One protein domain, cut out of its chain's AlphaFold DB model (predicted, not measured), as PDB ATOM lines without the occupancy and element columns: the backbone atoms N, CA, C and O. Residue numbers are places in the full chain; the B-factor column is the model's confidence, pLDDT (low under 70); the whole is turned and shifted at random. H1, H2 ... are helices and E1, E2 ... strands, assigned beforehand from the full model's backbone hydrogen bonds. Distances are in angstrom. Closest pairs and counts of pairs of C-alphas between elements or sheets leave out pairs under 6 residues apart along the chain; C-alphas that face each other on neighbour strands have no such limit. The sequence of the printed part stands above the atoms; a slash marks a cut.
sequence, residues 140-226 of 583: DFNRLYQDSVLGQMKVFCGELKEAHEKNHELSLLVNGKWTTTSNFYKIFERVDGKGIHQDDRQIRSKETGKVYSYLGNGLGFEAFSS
ATOM      1  N   ASP A 140     193.516 210.187 287.113       77.62
ATOM      2  CA  ASP A 140     194.332 211.059 286.264       77.62
ATOM      3  C   ASP A 140     194.581 212.409 286.944       77.62
ATOM      4  O   ASP A 140     195.730 212.833 287.086       77.62
ATOM      5  N   PHE A 141     193.529 213.048 287.470       75.50
ATOM      6  CA  PHE A 141     193.662 214.305 288.214       75.50
ATOM      7  C   PHE A 141     194.572 214.162 289.438       75.50
ATOM      8  O   PHE A 141     195.426 215.011 289.699       75.50
ATOM      9  N   ASN A 142     194.421 213.080 290.203       72.00
ATOM     10  CA  ASN A 142     195.272 212.834 291.360       72.00
ATOM     11  C   ASN A 142     196.739 212.622 290.962       72.00
ATOM     12  O   ASN A 142     197.628 213.132 291.645       72.00
ATOM     13  N   ARG A 143     197.003 211.912 289.863       75.94
ATOM     14  CA  ARG A 143     198.361 211.651 289.382       75.94
ATOM     15  C   ARG A 143     199.030 212.928 288.870       75.94
ATOM     16  O   ARG A 143     200.080 213.310 289.386       75.94
ATOM     17  N   LEU A 144     198.363 213.669 287.984       81.44
ATOM     18  CA  LEU A 144     198.861 214.947 287.459       81.44
ATOM     19  C   LEU A 144     199.084 215.986 288.575       81.44
ATOM     20  O   LEU A 144     199.984 216.822 288.493       81.44
ATOM     21  N   TYR A 145     198.299 215.936 289.652       75.81
ATOM     22  CA  TYR A 145     198.523 216.777 290.828       75.81
ATOM     23  C   TYR A 145     199.762 216.390 291.620       75.81
ATOM     24  O   TYR A 145     200.552 217.248 292.016       75.81
ATOM     25  N   GLN A 146     199.920 215.094 291.887       71.75
ATOM     26  CA  GLN A 146     201.076 214.584 292.611       71.75
ATOM     27  C   GLN A 146     202.374 214.866 291.857       71.75
ATOM     28  O   GLN A 146     203.406 215.043 292.497       71.75
ATOM     29  N   ASP A 147     202.328 215.017 290.541       74.44
ATOM     30  CA  ASP A 147     203.505 215.339 289.741       74.44
ATOM     31  C   ASP A 147     203.668 216.838 289.457       74.44
ATOM     32  O   ASP A 147     204.505 217.228 288.652       74.44
ATOM     33  N   SER A 148     202.891 217.694 290.130       75.25
ATOM     34  CA  SER A 148     202.865 219.154 289.941       75.25
ATOM     35  C   SER A 148     202.468 219.624 288.535       75.25
ATOM     36  O   SER A 148     202.398 220.831 288.313       75.25
ATOM     37  N   VAL A 149     202.123 218.715 287.618       80.56
ATOM     38  CA  VAL A 149     201.679 219.020 286.249       80.56
ATOM     39  C   VAL A 149     200.484 219.964 286.271       80.56
ATOM     40  O   VAL A 149     200.515 221.036 285.674       80.56
ATOM     41  N   LEU A 150     199.462 219.616 287.048       74.50
ATOM     42  CA  LEU A 150     198.280 220.455 287.204       74.50
ATOM     43  C   LEU A 150     198.584 221.804 287.870       74.50
ATOM     44  O   LEU A 150     197.945 222.807 287.564       74.50
ATOM     45  N   GLY A 151     199.582 221.845 288.759       71.44
ATOM     46  CA  GLY A 151     200.054 223.093 289.359       71.44
ATOM     47  C   GLY A 151     200.648 224.047 288.323       71.44
ATOM     48  O   GLY A 151     200.416 225.250 288.417       71.44
ATOM     49  N   GLN A 152     201.353 223.511 287.322       74.81
ATOM     50  CA  GLN A 152     201.902 224.286 286.209       74.81
ATOM     51  C   GLN A 152     200.807 224.707 285.217       74.81
ATOM     52  O   GLN A 152     200.712 225.882 284.877       74.81
ATOM     53  N   MET A 153     199.920 223.782 284.828       76.50
ATOM     54  CA  MET A 153     198.802 224.063 283.915       76.50
ATOM     55  C   MET A 153     197.878 225.159 284.438       76.50
ATOM     56  O   MET A 153     197.463 226.028 283.676       76.50
ATOM     57  N   LYS A 154     197.599 225.162 285.745       69.81
ATOM     58  CA  LYS A 154     196.768 226.175 286.404       69.81
ATOM     59  C   LYS A 154     197.186 227.600 286.042       69.81
ATOM     60  O   LYS A 154     196.338 228.454 285.816       69.81
ATOM     61  N   VAL A 155     198.485 227.868 286.065       65.75
ATOM     62  CA  VAL A 155     199.017 229.226 285.927       65.75
ATOM     63  C   VAL A 155     198.752 229.810 284.542       65.75
ATOM     64  O   VAL A 155     198.592 231.022 284.400       65.75
ATOM     65  N   PHE A 156     198.637 228.934 283.551       67.25
ATOM     66  CA  PHE A 156     198.373 229.267 282.161       67.25
ATOM     67  C   PHE A 156     196.953 228.908 281.718       67.25
ATOM     68  O   PHE A 156     196.681 228.915 280.523       67.25
ATOM     69  N   CYS A 157     196.063 228.561 282.657       64.81
ATOM     70  CA  CYS A 157     194.710 228.083 282.360       64.81
ATOM     71  C   CYS A 157     194.691 226.914 281.356       64.81
ATOM     72  O   CYS A 157     193.832 226.839 280.485       64.81
ATOM     73  N   GLY A 158     195.656 226.000 281.480       69.19
ATOM     74  CA  GLY A 158     195.818 224.882 280.563       69.19
ATOM     75  C   GLY A 158     194.621 223.934 280.543       69.19
ATOM     76  O   GLY A 158     194.111 223.531 281.592       69.19
ATOM     77  N   GLU A 159     194.211 223.538 279.341       74.25
ATOM     78  CA  GLU A 159     193.089 222.627 279.124       74.25
ATOM     79  C   GLU A 159     193.491 221.152 279.267       74.25
ATOM     80  O   GLU A 159     194.578 220.728 278.864       74.25
ATOM     81  N   LEU A 160     192.558 220.361 279.795       81.06
ATOM     82  CA  LEU A 160     192.554 218.903 279.710       81.06
ATOM     83  C   LEU A 160     191.403 218.500 278.794       81.06
ATOM     84  O   LEU A 160     190.312 219.060 278.902       81.06
ATOM     85  N   LYS A 161     191.639 217.534 277.907       85.12
ATOM     86  CA  LYS A 161     190.604 216.984 277.025       85.12
ATOM     87  C   LYS A 161     190.414 215.511 277.300       85.12
ATOM     88  O   LYS A 161     191.362 214.826 277.667       85.12
ATOM     89  N   GLU A 162     189.210 215.009 277.093       83.06
ATOM     90  CA  GLU A 162     189.003 213.567 277.081       83.06
ATOM     91  C   GLU A 162     189.720 212.978 275.860       83.06
ATOM     92  O   GLU A 162     189.538 213.447 274.732       83.06
ATOM     93  N   ALA A 163     190.574 211.977 276.076       77.06
ATOM     94  CA  ALA A 163     190.994 211.109 274.985       77.06
ATOM     95  C   ALA A 163     189.740 210.390 274.474       77.06
ATOM     96  O   ALA A 163     188.908 210.025 275.301       77.06
ATOM     97  N   HIS A 164     189.604 210.206 273.154       60.91
ATOM     98  CA  HIS A 164     188.470 209.533 272.496       60.91
ATOM     99  C   HIS A 164     187.699 208.557 273.407       60.91
ATOM    100  O   HIS A 164     188.321 207.688 274.020       60.91
ATOM    101  N   GLU A 165     186.362 208.662 273.418       54.38
ATOM    102  CA  GLU A 165     185.401 208.067 274.379       54.38
ATOM    103  C   GLU A 165     185.641 206.601 274.798       54.38
ATOM    104  O   GLU A 165     185.160 206.177 275.844       54.38
ATOM    105  N   LYS A 166     186.405 205.821 274.028       54.88
ATOM    106  CA  LYS A 166     186.716 204.413 274.307       54.88
ATOM    107  C   LYS A 166     187.802 204.182 275.367       54.88
ATOM    108  O   LYS A 166     187.843 203.090 275.923       54.88
ATOM    109  N   ASN A 167     188.675 205.154 275.646       56.88
ATOM    110  CA  ASN A 167     189.858 204.915 276.488       56.88
ATOM    111  C   ASN A 167     189.715 205.369 277.947       56.88
ATOM    112  O   ASN A 167     190.589 205.050 278.741       56.88
ATOM    113  N   HIS A 168     188.639 206.077 278.315       70.81
ATOM    114  CA  HIS A 168     188.422 206.596 279.676       70.81
ATOM    115  C   HIS A 168     189.657 207.295 280.293       70.81
ATOM    116  O   HIS A 168     189.908 207.179 281.493       70.81
ATOM    117  N   GLU A 169     190.409 208.048 279.492       82.06
ATOM    118  CA  GLU A 169     191.626 208.741 279.926       82.06
ATOM    119  C   GLU A 169     191.582 210.222 279.553       82.06
ATOM    120  O   GLU A 169     190.983 210.621 278.549       82.06
ATOM    121  N   LEU A 170     192.284 211.045 280.329       86.81
ATOM    122  CA  LEU A 170     192.552 212.428 279.959       86.81
ATOM    123  C   LEU A 170     193.728 212.532 278.986       86.81
ATOM    124  O   LEU A 170     194.659 211.729 278.978       86.81
ATOM    125  N   SER A 171     193.709 213.587 278.183       89.31
ATOM    126  CA  SER A 171     194.807 214.029 277.340       89.31
ATOM    127  C   SER A 171     195.244 215.427 277.748       89.31
ATOM    128  O   SER A 171     194.426 216.307 278.027       89.31
ATOM    129  N   LEU A 172     196.556 215.628 277.740       90.62
ATOM    130  CA  LEU A 172     197.210 216.906 277.960       90.62
ATOM    131  C   LEU A 172     198.059 217.274 276.746       90.62
ATOM    132  O   LEU A 172     198.514 216.410 275.996       90.62
ATOM    133  N   LEU A 173     198.254 218.570 276.542       90.56
ATOM    134  CA  LEU A 173     199.016 219.086 275.414       90.56
ATOM    135  C   LEU A 173     200.524 218.953 275.684       90.56
ATOM    136  O   LEU A 173     201.013 219.428 276.711       90.56
ATOM    137  N   VAL A 174     201.248 218.301 274.774       92.31
ATOM    138  CA  VAL A 174     202.704 218.101 274.827       92.31
ATOM    139  C   VAL A 174     203.283 218.447 273.460       92.31
ATOM    140  O   VAL A 174     202.929 217.810 272.467       92.31
ATOM    141  N   ASN A 175     204.161 219.448 273.385       91.56
ATOM    142  CA  ASN A 175     204.718 219.981 272.136       91.56
ATOM    143  C   ASN A 175     203.631 220.243 271.066       91.56
ATOM    144  O   ASN A 175     203.784 219.874 269.902       91.56
ATOM    145  N   GLY A 176     202.487 220.800 271.478       89.62
ATOM    146  CA  GLY A 176     201.343 221.096 270.607       89.62
ATOM    147  C   GLY A 176     200.489 219.884 270.210       89.62
ATOM    148  O   GLY A 176     199.542 220.036 269.443       89.62
ATOM    149  N   LYS A 177     200.778 218.681 270.727       92.19
ATOM    150  CA  LYS A 177     200.026 217.452 270.430       92.19
ATOM    151  C   LYS A 177     199.307 216.922 271.666       92.19
ATOM    152  O   LYS A 177     199.904 216.772 272.733       92.19
ATOM    153  N   TRP A 178     198.021 216.603 271.520       91.44
ATOM    154  CA  TRP A 178     197.246 215.960 272.581       91.44
ATOM    155  C   TRP A 178     197.796 214.564 272.857       91.44
ATOM    156  O   TRP A 178     197.842 213.709 271.978       91.44
ATOM    157  N   THR A 179     198.232 214.356 274.093       91.75
ATOM    158  CA  THR A 179     198.867 213.128 274.557       91.75
ATOM    159  C   THR A 179     198.088 212.603 275.750       91.75
ATOM    160  O   THR A 179     197.940 213.305 276.747       91.75
ATOM    161  N   THR A 180     197.605 211.365 275.665       91.62
ATOM    162  CA  THR A 180     196.935 210.663 276.774       91.62
ATOM    163  C   THR A 180     197.830 210.613 278.014       91.62
ATOM    164  O   THR A 180     199.046 210.439 277.864       91.62
ATOM    165  N   THR A 181     197.264 210.656 279.221       90.06
ATOM    166  CA  THR A 181     198.013 210.523 280.482       90.06
ATOM    167  C   THR A 181     198.894 209.273 280.493       90.06
ATOM    168  O   THR A 181     200.075 209.362 280.831       90.06
ATOM    169  N   SER A 182     198.392 208.127 280.026       88.88
ATOM    170  CA  SER A 182     199.174 206.888 279.931       88.88
ATOM    171  C   SER A 182     200.446 207.041 279.092       88.88
ATOM    172  O   SER A 182     201.535 206.679 279.544       88.88
ATOM    173  N   ASN A 183     200.348 207.623 277.893       91.88
ATOM    174  CA  ASN A 183     201.524 207.886 277.056       91.88
ATOM    175  C   ASN A 183     202.437 208.972 277.634       91.88
ATOM    176  O   ASN A 183     203.655 208.815 277.575       91.88
ATOM    177  N   PHE A 184     201.888 210.019 278.257       92.44
ATOM    178  CA  PHE A 184     202.689 211.030 278.949       92.44
ATOM    179  C   PHE A 184     203.630 210.373 279.967       92.44
ATOM    180  O   PHE A 184     204.836 210.600 279.945       92.44
ATOM    181  N   TYR A 185     203.125 209.449 280.784       91.44
ATOM    182  CA  TYR A 185     203.944 208.743 281.771       91.44
ATOM    183  C   TYR A 185     204.873 207.664 281.198       91.44
ATOM    184  O   TYR A 185     205.789 207.207 281.892       91.44
ATOM    185  N   LYS A 186     204.688 207.250 279.940       92.69
ATOM    186  CA  LYS A 186     205.692 206.449 279.222       92.69
ATOM    187  C   LYS A 186     206.877 207.307 278.791       92.69
ATOM    188  O   LYS A 186     208.000 206.834 278.892       92.69
ATOM    189  N   ILE A 187     206.626 208.549 278.375       92.69
ATOM    190  CA  ILE A 187     207.637 209.483 277.851       92.69
ATOM    191  C   ILE A 187     208.388 210.188 278.984       92.69
ATOM    192  O   ILE A 187     209.599 210.407 278.898       92.69
ATOM    193  N   PHE A 188     207.676 210.539 280.052       92.81
ATOM    194  CA  PHE A 188     208.192 211.381 281.116       92.81
ATOM    195  C   PHE A 188     208.291 210.654 282.451       92.81
ATOM    196  O   PHE A 188     207.530 209.735 282.764       92.81
ATOM    197  N   GLU A 189     209.236 211.104 283.262       90.25
ATOM    198  CA  GLU A 189     209.356 210.750 284.664       90.25
ATOM    199  C   GLU A 189     209.381 211.996 285.537       90.25
ATOM    200  O   GLU A 189     209.784 213.087 285.124       90.25
ATOM    201  N   ARG A 190     208.942 211.812 286.779       84.88
ATOM    202  CA  ARG A 190     209.079 212.823 287.809       84.88
ATOM    203  C   ARG A 190     210.443 212.677 288.468       84.88
ATOM    204  O   ARG A 190     210.783 211.602 288.956       84.88
ATOM    205  N   VAL A 191     211.153 213.791 288.584       80.50
ATOM    206  CA  VAL A 191     212.396 213.888 289.348       80.50
ATOM    207  C   VAL A 191     212.245 214.986 290.393       80.50
ATOM    208  O   VAL A 191     211.826 216.102 290.083       80.50
ATOM    209  N   ASP A 192     212.578 214.679 291.644       70.75
ATOM    210  CA  ASP A 192     212.627 215.697 292.691       70.75
ATOM    211  C   ASP A 192     213.880 216.566 292.465       70.75
ATOM    212  O   ASP A 192     215.015 216.077 292.450       70.75
ATOM    213  N   GLY A 193     213.676 217.863 292.215       59.59
ATOM    214  CA  GLY A 193     214.760 218.792 291.923       59.59
ATOM    215  C   GLY A 193     215.726 218.952 293.103       59.59
ATOM    216  O   GLY A 193     215.323 219.236 294.231       59.59
ATOM    217  N   LYS A 194     217.035 218.845 292.849       49.81
ATOM    218  CA  LYS A 194     218.079 219.236 293.812       49.81
ATOM    219  C   LYS A 194     218.328 220.753 293.701       49.81
ATOM    220  O   LYS A 194     219.296 221.166 293.077       49.81
ATOM    221  N   GLY A 195     217.440 221.592 294.247       48.56
ATOM    222  CA  GLY A 195     217.544 223.064 294.154       48.56
ATOM    223  C   GLY A 195     216.649 223.846 295.132       48.56
ATOM    224  O   GLY A 195     216.101 223.266 296.064       48.56
ATOM    225  N   ILE A 196     216.531 225.171 294.925       41.81
ATOM    226  CA  ILE A 196     215.811 226.204 295.728       41.81
ATOM    227  C   ILE A 196     214.508 225.733 296.358       41.81
ATOM    228  O   ILE A 196     214.156 226.090 297.484       41.81
ATOM    229  N   HIS A 197     213.769 224.966 295.579       48.47
ATOM    230  CA  HIS A 197     212.527 224.363 295.965       48.47
ATOM    231  C   HIS A 197     212.813 222.871 295.948       48.47
ATOM    232  O   HIS A 197     212.758 222.227 294.909       48.47
ATOM    233  N   GLN A 198     213.111 222.318 297.123       38.44
ATOM    234  CA  GLN A 198     213.099 220.868 297.346       38.44
ATOM    235  C   GLN A 198     211.717 220.247 297.013       38.44
ATOM    236  O   GLN A 198     211.584 219.030 296.983       38.44
ATOM    237  N   ASP A 199     210.720 221.092 296.714       43.62
ATOM    238  CA  ASP A 199     209.380 220.765 296.232       43.62
ATOM    239  C   ASP A 199     209.152 221.041 294.723       43.62
ATOM    240  O   ASP A 199     208.048 220.783 294.237       43.62
ATOM    241  N   ASP A 200     210.144 221.537 293.963       55.44
ATOM    242  CA  ASP A 200     210.047 221.652 292.494       55.44
ATOM    243  C   ASP A 200     210.190 220.254 291.891       55.44
ATOM    244  O   ASP A 200     211.262 219.801 291.482       55.44
ATOM    245  N   ARG A 201     209.069 219.539 291.883       66.50
ATOM    246  CA  ARG A 201     208.890 218.310 291.116       66.50
ATOM    247  C   ARG A 201     209.058 218.677 289.646       66.50
ATOM    248  O   ARG A 201     208.227 219.392 289.088       66.50
ATOM    249  N   GLN A 202     210.161 218.234 289.052       77.44
ATOM    250  CA  GLN A 202     210.458 218.443 287.642       77.44
ATOM    251  C   GLN A 202     209.924 217.264 286.843       77.44
ATOM    252  O   GLN A 202     210.063 216.111 287.253       77.44
ATOM    253  N   ILE A 203     209.357 217.556 285.679       86.62
ATOM    254  CA  ILE A 203     209.051 216.543 284.677       86.62
ATOM    255  C   ILE A 203     210.255 216.459 283.749       86.62
ATOM    256  O   ILE A 203     210.714 217.481 283.242       86.62
ATOM    257  N   ARG A 204     210.801 215.260 283.553       89.12
ATOM    258  CA  ARG A 204     211.913 215.025 282.628       89.12
ATOM    259  C   ARG A 204     211.538 213.993 281.591       89.12
ATOM    260  O   ARG A 204     210.846 213.026 281.893       89.12
ATOM    261  N   SER A 205     211.995 214.202 280.364       91.81
ATOM    262  CA  SER A 205     211.930 213.171 279.328       91.81
ATOM    263  C   SER A 205     212.856 212.023 279.725       91.81
ATOM    264  O   SER A 205     214.032 212.259 279.991       91.81
ATOM    265  N   LYS A 206     212.339 210.793 279.744       93.44
ATOM    266  CA  LYS A 206     213.134 209.593 280.050       93.44
ATOM    267  C   LYS A 206     214.213 209.328 279.003       93.44
ATOM    268  O   LYS A 206     215.272 208.815 279.328       93.44
ATOM    269  N   GLU A 207     213.931 209.686 277.754       92.12
ATOM    270  CA  GLU A 207     214.844 209.496 276.627       92.12
ATOM    271  C   GLU A 207     215.967 210.539 276.624       92.12
ATOM    272  O   GLU A 207     217.139 210.199 276.512       92.12
ATOM    273  N   THR A 208     215.618 211.822 276.764       89.62
ATOM    274  CA  THR A 208     216.582 212.922 276.567       89.62
ATOM    275  C   THR A 208     217.125 213.514 277.865       89.62
ATOM    276  O   THR A 208     218.032 214.342 277.829       89.62
ATOM    277  N   GLY A 209     216.531 213.185 279.015       85.38
ATOM    278  CA  GLY A 209     216.843 213.786 280.316       85.38
ATOM    279  C   GLY A 209     216.454 215.265 280.457       85.38
ATOM    280  O   GLY A 209     216.618 215.839 281.537       85.38
ATOM    281  N   LYS A 210     215.928 215.899 279.399       87.00
ATOM    282  CA  LYS A 210     215.565 217.322 279.393       87.00
ATOM    283  C   LYS A 210     214.380 217.592 280.312       87.00
ATOM    284  O   LYS A 210     213.449 216.790 280.377       87.00
ATOM    285  N   VAL A 211     214.410 218.742 280.985       85.69
ATOM    286  CA  VAL A 211     213.302 219.232 281.816       85.69
ATOM    287  C   VAL A 211     212.201 219.788 280.922       85.69
ATOM    288  O   VAL A 211     212.468 220.529 279.978       85.69
ATOM    289  N   TYR A 212     210.967 219.412 281.234       89.38
ATOM    290  CA  TYR A 212     209.758 219.886 280.587       89.38
ATOM    291  C   TYR A 212     208.909 220.654 281.592       89.38
ATOM    292  O   TYR A 212     208.770 220.245 282.749       89.38
ATOM    293  N   SER A 213     208.308 221.739 281.120       86.81
ATOM    294  CA  SER A 213     207.340 222.523 281.885       86.81
ATOM    295  C   SER A 213     206.136 222.853 281.015       86.81
ATOM    296  O   SER A 213     206.266 222.942 279.794       86.81
ATOM    297  N   TYR A 214     204.974 223.043 281.634       85.12
ATOM    298  CA  TYR A 214     203.792 223.516 280.919       85.12
ATOM    299  C   TYR A 214     203.869 225.026 280.685       85.12
ATOM    300  O   TYR A 214     203.971 225.781 281.654       85.12
ATOM    301  N   LEU A 215     203.773 225.451 279.425       85.75
ATOM    302  CA  LEU A 215     203.721 226.849 278.996       85.75
ATOM    303  C   LEU A 215     202.374 227.172 278.332       85.75
ATOM    304  O   LEU A 215     201.761 226.331 277.672       85.75
ATOM    305  N   GLY A 216     201.912 228.413 278.489       82.88
ATOM    306  CA  GLY A 216     200.642 228.919 277.953       82.88
ATOM    307  C   GLY A 216     200.735 229.468 276.532       82.88
ATOM    308  O   GLY A 216     200.033 230.413 276.191       82.88
ATOM    309  N   ASN A 217     201.669 228.974 275.728       83.62
ATOM    310  CA  ASN A 217     201.971 229.482 274.383       83.62
ATOM    311  C   ASN A 217     201.326 228.641 273.263       83.62
ATOM    312  O   ASN A 217     201.649 228.803 272.088       83.62
ATOM    313  N   GLY A 218     200.426 227.722 273.630       82.62
ATOM    314  CA  GLY A 218     199.765 226.799 272.709       82.62
ATOM    315  C   GLY A 218     200.512 225.483 272.468       82.62
ATOM    316  O   GLY A 218     200.002 224.643 271.735       82.62
ATOM    317  N   LEU A 219     201.679 225.261 273.089       88.12
ATOM    318  CA  LEU A 219     202.415 223.991 272.997       88.12
ATOM    319  C   LEU A 219     202.224 223.085 274.222       88.12
ATOM    320  O   LEU A 219     202.411 221.870 274.122       88.12
ATOM    321  N   GLY A 220     201.803 223.639 275.362       88.94
ATOM    322  CA  GLY A 220     201.621 222.890 276.602       88.94
ATOM    323  C   GLY A 220     202.958 222.469 277.208       88.94
ATOM    324  O   GLY A 220     203.808 223.317 277.459       88.94
ATOM    325  N   PHE A 221     203.153 221.175 277.478       89.12
ATOM    326  CA  PHE A 221     204.449 220.673 277.944       89.12
ATOM    327  C   PHE A 221     205.478 220.683 276.829       89.12
ATOM    328  O   PHE A 221     205.364 219.925 275.868       89.12
ATOM    329  N   GLU A 222     206.539 221.453 277.018       91.25
ATOM    330  CA  GLU A 222     207.684 221.467 276.119       91.25
ATOM    331  C   GLU A 222     209.000 221.545 276.887       91.25
ATOM    332  O   GLU A 222     209.015 221.808 278.094       91.25
ATOM    333  N   ALA A 223     210.110 221.299 276.188       90.00
ATOM    334  CA  ALA A 223     211.440 221.399 276.770       90.00
ATOM    335  C   ALA A 223     211.684 222.841 277.244       90.00
ATOM    336  O   ALA A 223     211.817 223.768 276.437       90.00
ATOM    337  N   PHE A 224     211.678 223.020 278.562       86.00
ATOM    338  CA  PHE A 224     211.850 224.302 279.227       86.00
ATOM    339  C   PHE A 224     212.173 224.099 280.704       86.00
ATOM    340  O   PHE A 224     211.421 223.467 281.455       86.00
ATOM    341  N   SER A 225     213.269 224.710 281.130       79.00
ATOM    342  CA  SER A 225     213.672 224.886 282.513       79.00
ATOM    343  C   SER A 225     213.594 226.366 282.859       79.00
ATOM    344  O   SER A 225     214.382 227.171 282.369       79.00
ATOM    345  N   SER A 226     212.726 226.728 283.805       72.94
ATOM    346  CA  SER A 226     212.646 228.106 284.311       72.94
ATOM    347  C   SER A 226     213.968 228.621 284.893       72.94
ATOM    348  O   SER A 226     214.123 229.825 285.057       72.94
TER     349      SER A 226
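What this domain is: This is residues 140 to 226 of the 583 residues of an uncharacterized protein of Waddliaceae bacterium (UniProt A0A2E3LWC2). A strongly twisted slab of four strands, E3 to E6, has the short helix H2 packed on one face, nearly along E5; a small hairpin, E1 and E2, meets the slab at the edge strand E6, and H3 joins hairpin to slab. H1 makes a corner with H2, and the loops around Lys 166 and Ile 196 lie at the two far ends of the longest axis. The printed part has 87 residues, with three named helices and six named strands in the order H1 H2 E1 E2 H3 E3 E4 E5 E6, of mixed class. The sheets run E3 E4 E5 E6 and E1 E2, both antiparallel. The whole is compact, with a radius of gyration of the C-alphas of 12.4 A, yet elongated, spanning 41 by 24 by 23 A.

How they stand to each other: H1, residues 140 to 146, and H2, residues 149 to 155, only just touch, with 3 pairs of C-alphas within 8 A, and only at the corner by their link. Their closest C-alphas, Leu 144 and Leu 150, are 5.5 A apart, and their lines are about perpendicular at 84 degrees. E1, residues 170 to 174, and E2, residues 177 to 180, form an antiparallel hairpin, with N 172 and O 179 at 2.9 A. H3, residues 181 to 187, is closest to E1 at the C-alphas of Thr 181 and Ser 171, 5.7 A apart. E3, residues 188 to 192, E4, residues 201 to 205, E5, residues 211 to 215, and E6, residues 220 to 223, form a meander, each strand the antiparallel neighbour of the one before. Within hydrogen-bond range are N 189 and O 204 at 2.9 A, N 212 and O 203 at 2.8 A, and N 215 and O 220 at 2.9 A. H2 is on this sheet at a height of 6.9 A, only just over E5 with 3 C-alphas, and runs along the strands at 18 degrees to E5 on the local plane. The closest C-alphas of E1 and E6, Val 174 and Phe 221, are 4.4 A apart. In H1 and H3 every O i to N i+4 pair is within hydrogen-bond range; in H2, 2 of 3 are.

Where its parts are: H1 begins at C-alpha 140, (194.332, 211.059, 286.264). H2 is 10.6 A long from first to last C-alpha, E1 12.7 A, E3 13.1 A, E4 13.2 A and E5 12.6 A. E6 ends at C-alpha 223, (211.440, 221.399, 276.770).

The domain as a whole: The C-alphas of Lys 166 and Ile 196, the two farthest apart, are 42.2 A apart. The printed part has no cut. The link from H2 to E1, residues 156 to 169, is long. The mean pLDDT of the printed part is 78.7; residues 154 to 158, 164 to 167 and 193 to 201 are under 70.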